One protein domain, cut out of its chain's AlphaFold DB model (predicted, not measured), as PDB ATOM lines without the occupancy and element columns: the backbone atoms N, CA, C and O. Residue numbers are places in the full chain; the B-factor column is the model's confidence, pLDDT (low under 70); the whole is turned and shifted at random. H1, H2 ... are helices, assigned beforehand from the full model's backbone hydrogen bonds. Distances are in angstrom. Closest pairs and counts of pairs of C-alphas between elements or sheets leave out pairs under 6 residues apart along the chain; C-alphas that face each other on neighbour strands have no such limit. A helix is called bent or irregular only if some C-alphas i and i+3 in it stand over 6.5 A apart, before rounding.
ATOM      1  N   LYS A   5     -52.445 -30.923 -14.895       91.31
ATOM      2  CA  LYS A   5     -51.267 -30.080 -14.671       91.31
ATOM      3  C   LYS A   5     -50.687 -29.530 -15.979       91.31
ATOM      4  O   LYS A   5     -50.443 -28.335 -16.060       91.31
ATOM      5  N   VAL A   6     -50.514 -30.379 -16.994       92.38
ATOM      6  CA  VAL A   6     -49.976 -29.966 -18.305       92.38
ATOM      7  C   VAL A   6     -50.931 -29.000 -19.011       92.38
ATOM      8  O   VAL A   6     -50.484 -28.047 -19.639       92.38
ATOM      9  N   PHE A   7     -52.245 -29.207 -18.876       93.00
ATOM     10  CA  PHE A   7     -53.244 -28.270 -19.397       93.00
ATOM     11  C   PHE A   7     -53.137 -26.890 -18.734       93.00
ATOM     12  O   PHE A   7     -53.028 -25.885 -19.432       93.00
ATOM     13  N   LEU A   8     -53.106 -26.843 -17.397       95.19
ATOM     14  CA  LEU A   8     -52.974 -25.585 -16.657       95.19
ATOM     15  C   LEU A   8     -51.669 -24.855 -16.985       95.19
ATOM     16  O   LEU A   8     -51.685 -23.644 -17.163       95.19
ATOM     17  N   GLU A   9     -50.561 -25.584 -17.105       96.06
ATOM     18  CA  GLU A   9     -49.268 -25.015 -17.490       96.06
ATOM     19  C   GLU A   9     -49.320 -24.388 -18.892       96.06
ATOM     20  O   GLU A   9     -48.843 -23.271 -19.087       96.06
ATOM     21  N   GLY A  10     -49.986 -25.045 -19.847       95.81
ATOM     22  CA  GLY A  10     -50.263 -24.475 -21.167       95.81
ATOM     23  C   GLY A  10     -51.081 -23.183 -21.095       95.81
ATOM     24  O   GLY A  10     -50.707 -22.188 -21.714       95.81
ATOM     25  N   CYS A  11     -52.150 -23.159 -20.291       95.88
ATOM     26  CA  CYS A  11     -52.949 -21.950 -20.077       95.88
ATOM     27  C   CYS A  11     -52.126 -20.815 -19.451       95.88
ATOM     28  O   CYS A  11     -52.222 -19.675 -19.895       95.88
ATOM     29  N   THR A  12     -51.300 -21.110 -18.443       97.12
ATOM     30  CA  THR A  12     -50.425 -20.114 -17.813       97.12
ATOM     31  C   THR A  12     -49.428 -19.527 -18.809       97.12
ATOM     32  O   THR A  12     -49.217 -18.316 -18.813       97.12
ATOM     33  N   ASN A  13     -48.842 -20.359 -19.671       97.81
ATOM     34  CA  ASN A  13     -47.892 -19.900 -20.680       97.81
ATOM     35  C   ASN A  13     -48.556 -18.999 -21.729       97.81
ATOM     36  O   ASN A  13     -47.979 -17.978 -22.099       97.81
ATOM     37  N   GLU A  14     -49.775 -19.327 -22.161       97.94
ATOM     38  CA  GLU A  14     -50.502 -18.487 -23.117       97.94
ATOM     39  C   GLU A  14     -50.926 -17.151 -22.491       97.94
ATOM     40  O   GLU A  14     -50.764 -16.106 -23.115       97.94
ATOM     41  N   LEU A  15     -51.382 -17.154 -21.232       97.81
ATOM     42  CA  LEU A  15     -51.682 -15.912 -20.512       97.81
ATOM     43  C   LEU A  15     -50.444 -15.021 -20.388       97.81
ATOM     44  O   LEU A  15     -50.534 -13.828 -20.663       97.81
ATOM     45  N   ARG A  16     -49.287 -15.595 -20.032       97.00
ATOM     46  CA  ARG A  16     -48.023 -14.850 -19.974       97.00
ATOM     47  C   ARG A  16     -47.701 -14.220 -21.325       97.00
ATOM     48  O   ARG A  16     -47.476 -13.022 -21.385       97.00
ATOM     49  N   ARG A  17     -47.774 -14.996 -22.405       97.81
ATOM     50  CA  ARG A  17     -47.514 -14.502 -23.761       97.81
ATOM     51  C   ARG A  17     -48.450 -13.354 -24.160       97.81
ATOM     52  O   ARG A  17     -48.000 -12.409 -24.799       97.81
ATOM     53  N   ILE A  18     -49.733 -13.424 -23.800       97.00
ATOM     54  CA  ILE A  18     -50.697 -12.341 -24.057       97.00
ATOM     55  C   ILE A  18     -50.313 -11.082 -23.271       97.00
ATOM     56  O   ILE A  18     -50.345  -9.985 -23.829       97.00
ATOM     57  N   CYS A  19     -49.943 -11.230 -21.997       95.12
ATOM     58  CA  CYS A  19     -49.483 -10.115 -21.174       95.12
ATOM     59  C   CYS A  19     -48.217  -9.472 -21.747       95.12
ATOM     60  O   CYS A  19     -48.173  -8.251 -21.877       95.12
ATOM     61  N   ASP A  20     -47.231 -10.284 -22.128       95.94
ATOM     62  CA  ASP A  20     -45.970  -9.810 -22.697       95.94
ATOM     63  C   ASP A  20     -46.236  -9.046 -23.999       95.94
ATOM     64  O   ASP A  20     -45.834  -7.897 -24.124       95.94
ATOM     65  N   TYR A  21     -47.043  -9.604 -24.910       96.25
ATOM     66  CA  TYR A  21     -47.435  -8.924 -26.149       96.25
ATOM     67  C   TYR A  21     -48.144  -7.586 -25.894       96.25
ATOM     68  O   TYR A  21     -47.868  -6.588 -26.560       96.25
ATOM     69  N   PHE A  22     -49.060  -7.534 -24.926       90.81
ATOM     70  CA  PHE A  22     -49.745  -6.289 -24.594       90.81
ATOM     71  C   PHE A  22     -48.762  -5.205 -24.126       90.81
ATOM     72  O   PHE A  22     -48.871  -4.057 -24.548       90.81
ATOM     73  N   VAL A  23     -47.788  -5.560 -23.284       90.75
ATOM     74  CA  VAL A  23     -46.789  -4.618 -22.759       90.75
ATOM     75  C   VAL A  23     -45.758  -4.222 -23.819       90.75
ATOM     76  O   VAL A  23     -45.427  -3.041 -23.944       90.75
ATOM     77  N   GLU A  24     -45.236  -5.195 -24.558       94.12
ATOM     78  CA  GLU A  24     -44.130  -5.015 -25.503       94.12
ATOM     79  C   GLU A  24     -44.575  -4.401 -26.825       94.12
ATOM     80  O   GLU A  24     -43.784  -3.699 -27.442       94.12
ATOM     81  N   GLU A  25     -45.833  -4.591 -27.224       92.56
ATOM     82  CA  GLU A  25     -46.334  -4.132 -28.521       92.56
ATOM     83  C   GLU A  25     -47.475  -3.121 -28.355       92.56
ATOM     84  O   GLU A  25     -47.321  -1.946 -28.687       92.56
ATOM     85  N   ALA A  26     -48.620  -3.534 -27.795       88.12
ATOM     86  CA  ALA A  26     -49.825  -2.693 -27.769       88.12
ATOM     87  C   ALA A  26     -49.646  -1.410 -26.935       88.12
ATOM     88  O   ALA A  26     -50.099  -0.343 -27.331       88.12
ATOM     89  N   MET A  27     -48.937  -1.495 -25.809       93.25
ATOM     90  CA  MET A  27     -48.651  -0.360 -24.921       93.25
ATOM     91  C   MET A  27     -47.515   0.549 -25.409       93.25
ATOM     92  O   MET A  27     -47.105   1.457 -24.673       93.25
ATOM     93  N   GLN A  28     -46.937   0.284 -26.582       93.00
ATOM     94  CA  GLN A  28     -45.887   1.132 -27.144       93.00
ATOM     95  C   GLN A  28     -46.428   2.281 -27.990       93.00
ATOM     96  O   GLN A  28     -45.665   3.201 -28.280       93.00
ATOM     97  N   ASP A  29     -47.713   2.251 -28.350       93.00
ATOM     98  CA  ASP A  29     -48.360   3.336 -29.081       93.00
ATOM     99  C   ASP A  29     -48.523   4.611 -28.229       93.00
ATOM    100  O   ASP A  29     -48.285   4.625 -27.017       93.00
ATOM    101  N   ASP A  30     -48.933   5.705 -28.873       94.81
ATOM    102  CA  ASP A  30     -49.066   7.014 -28.221       94.81
ATOM    103  C   ASP A  30     -50.030   6.983 -27.024       94.81
ATOM    104  O   ASP A  30     -49.824   7.691 -26.033       94.81
ATOM    105  N   LEU A  31     -51.075   6.150 -27.088       92.50
ATOM    106  CA  LEU A  31     -52.036   6.004 -26.001       92.50
ATOM    107  C   LEU A  31     -51.414   5.248 -24.820       92.50
ATOM    108  O   LEU A  31     -51.556   5.673 -23.675       92.50
ATOM    109  N   GLY A  32     -50.686   4.167 -25.090       92.38
ATOM    110  CA  GLY A  32     -49.963   3.388 -24.097       92.38
ATOM    111  C   GLY A  32     -48.866   4.195 -23.404       92.38
ATOM    112  O   GLY A  32     -48.735   4.125 -22.179       92.38
ATOM    113  N   GLN A  33     -48.123   5.021 -24.143       92.12
ATOM    114  CA  GLN A  33     -47.143   5.936 -23.549       92.12
ATOM    115  C   GLN A  33     -47.815   7.009 -22.693       92.12
ATOM    116  O   GLN A  33     -47.348   7.289 -21.591       92.12
ATOM    117  N   LYS A  34     -48.944   7.567 -23.147       94.19
ATOM    118  CA  LYS A  34     -49.704   8.544 -22.361       94.19
ATOM    119  C   LYS A  34     -50.177   7.962 -21.027       94.19
ATOM    120  O   LYS A  34     -49.974   8.594 -19.996       94.19
ATOM    121  N   LEU A  35     -50.726   6.747 -21.031       90.38
ATOM    122  CA  LEU A  35     -51.147   6.059 -19.806       90.38
ATOM    123  C   LEU A  35     -49.974   5.817 -18.843       90.38
ATOM    124  O   LEU A  35     -50.123   6.002 -17.639       90.38
ATOM    125  N   LYS A  36     -48.793   5.436 -19.354       88.50
ATOM    126  CA  LYS A  36     -47.577   5.280 -18.530       88.50
ATOM    127  C   LYS A  36     -47.161   6.602 -17.880       88.50
ATOM    128  O   LYS A  36     -46.820   6.605 -16.700       88.50
ATOM    129  N   SER A  37     -47.201   7.701 -18.634       91.75
ATOM    130  CA  SER A  37     -46.872   9.035 -18.125       91.75
ATOM    131  C   SER A  37     -47.851   9.495 -17.048       91.75
ATOM    132  O   SER A  37     -47.402   9.937 -16.000       91.75
ATOM    133  N   GLU A  38     -49.162   9.326 -17.255       93.94
ATOM    134  CA  GLU A  38     -50.184   9.689 -16.258       93.94
ATOM    135  C   GLU A  38     -49.983   8.920 -14.943       93.94
ATOM    136  O   GLU A  38     -49.948   9.514 -13.867       93.94
ATOM    137  N   VAL A  39     -49.750   7.606 -15.021       92.94
ATOM    138  CA  VAL A  39     -49.470   6.785 -13.832       92.94
ATOM    139  C   VAL A  39     -48.177   7.226 -13.135       92.94
ATOM    140  O   VAL A  39     -48.126   7.262 -11.906       92.94
ATOM    141  N   LEU A  40     -47.130   7.565 -13.892       90.12
ATOM    142  CA  LEU A  40     -45.869   8.051 -13.329       90.12
ATOM    143  C   LEU A  40     -46.037   9.414 -12.641       90.12
ATOM    144  O   LEU A  40     -45.504   9.609 -11.551       90.12
ATOM    145  N   GLU A  41     -46.777  10.339 -13.251       93.44
ATOM    146  CA  GLU A  41     -47.093  11.646 -12.668       93.44
ATOM    147  C   GLU A  41     -47.853  11.495 -11.344       93.44
ATOM    148  O   GLU A  41     -47.478  12.119 -10.348       93.44
ATOM    149  N   ASP A  42     -48.851  10.610 -11.292       95.06
ATOM    150  CA  ASP A  42     -49.594  10.313 -10.066       95.06
ATOM    151  C   ASP A  42     -48.692   9.718  -8.974       95.06
ATOM    152  O   ASP A  42     -48.769  10.120  -7.810       95.06
ATOM    153  N   MET A  43     -47.790   8.796  -9.330       92.25
ATOM    154  CA  MET A  43     -46.822   8.227  -8.385       92.25
ATOM    155  C   MET A  43     -45.857   9.282  -7.837       92.25
ATOM    156  O   MET A  43     -45.596   9.301  -6.634       92.25
ATOM    157  N   LEU A  44     -45.345  10.169  -8.695       92.25
ATOM    158  CA  LEU A  44     -44.459  11.261  -8.288       92.25
ATOM    159  C   LEU A  44     -45.173  12.242  -7.362       92.25
ATOM    160  O   LEU A  44     -44.592  12.682  -6.374       92.25
ATOM    161  N   LYS A  45     -46.443  12.544  -7.642       93.44
ATOM    162  CA  LYS A  45     -47.265  13.378  -6.771       93.44
ATOM    163  C   LYS A  45     -47.463  12.735  -5.400       93.44
ATOM    164  O   LYS A  45     -47.245  13.401  -4.397       93.44
ATOM    165  N   ILE A  46     -47.802  11.445  -5.349       94.06
ATOM    166  CA  ILE A  46     -47.932  10.714  -4.079       94.06
ATOM    167  C   ILE A  46     -46.607  10.730  -3.309       94.06
ATOM    168  O   ILE A  46     -46.609  10.988  -2.110       94.06
ATOM    169  N   ALA A  47     -45.478  10.476  -3.976       91.25
ATOM    170  CA  ALA A  47     -44.161  10.494  -3.340       91.25
ATOM    171  C   ALA A  47     -43.820  11.878  -2.765       91.25
ATOM    172  O   ALA A  47     -43.414  11.978  -1.611       91.25
ATOM    173  N   HIS A  48     -44.061  12.940  -3.535       90.88
ATOM    174  CA  HIS A  48     -43.863  14.316  -3.089       90.88
ATOM    175  C   HIS A  48     -44.782  14.678  -1.913       90.88
ATOM    176  O   HIS A  48     -44.341  15.293  -0.945       90.88
ATOM    177  N   ASP A  49     -46.059  14.298  -1.969       94.31
ATOM    178  CA  ASP A  49     -47.001  14.543  -0.877       94.31
ATOM    179  C   ASP A  49     -46.560  13.812   0.400       94.31
ATOM    180  O   ASP A  49     -46.658  14.383   1.481       94.31
ATOM    181  N   LEU A  50     -46.013  12.595   0.285       92.75
ATOM    182  CA  LEU A  50     -45.459  11.838   1.411       92.75
ATOM    183  C   LEU A  50     -44.206  12.484   2.018       92.75
ATOM    184  O   LEU A  50     -44.071  12.489   3.239       92.75
ATOM    185  N   GLU A  51     -43.305  13.028   1.197       86.69
ATOM    186  CA  GLU A  51     -42.093  13.723   1.665       86.69
ATOM    187  C   GLU A  51     -42.414  15.006   2.448       86.69
ATOM    188  O   GLU A  51     -41.670  15.374   3.350       86.69
ATOM    189  N   ASN A  52     -43.534  15.670   2.148       86.88
ATOM    190  CA  ASN A  52     -43.944  16.921   2.798       86.88
ATOM    191  C   ASN A  52     -44.895  16.725   3.999       86.88
ATOM    192  O   ASN A  52     -45.554  17.677   4.420       86.88
ATOM    193  N   LEU A  53     -45.011  15.501   4.532       80.94
ATOM    194  CA  LEU A  53     -45.792  15.195   5.743       80.94
ATOM    195  C   LEU A  53     -44.996  15.353   7.059       80.94
ATOM    196  O   LEU A  53     -45.582  15.146   8.125       80.94
TER     197      LEU A  53
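AT A GLANCE: This is residues 5 to 53 of the 54 residues of an uncharacterized protein of Helicobacter pylori GAM265BSii (UniProt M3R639). Two long helices, H1 and H2, make the two arms of an open V, with the link of residues 25 to 29 at its corner and the far ends of the arms well away from each other. The printed part has 49 residues with two named helices, H1 then H2, and no named strand; the class is all helix. The whole is extended, with a radius of gyration of the C-alphas of 17.0 A, and flat, spanning 52 by 28 by 9 A.

HOW THE PARTS SIT: H2, residues 30 to 51, is the longest helix. H1, residues 5 to 24, is apart from it, with no C-alpha of the one within 8 A of the other. Residues 37 to 53, of which 37 to 51 belong to H2, stand free, and so do residues 5 to 21 of H1. In both helices every O i to N i+4 pair is within hydrogen-bond range.

IN THESE COORDINATES: H2 measures 31.4 A from C-alpha 30 at (-49.066, 7.014, -28.221) to C-alpha 51 at (-42.093, 13.723, 1.665). H1 measures 28.2 A, beginning at C-alpha 5 at (-51.267, -30.080, -14.671). Neither is bent or irregular.

THE WHOLE: The two C-alphas farthest apart, those of Val 6 and Asn 52, are 51.8 A apart. The link from H1 to H2 is tight. The printed part has no cut, and no printed residue is under 70 in pLDDT.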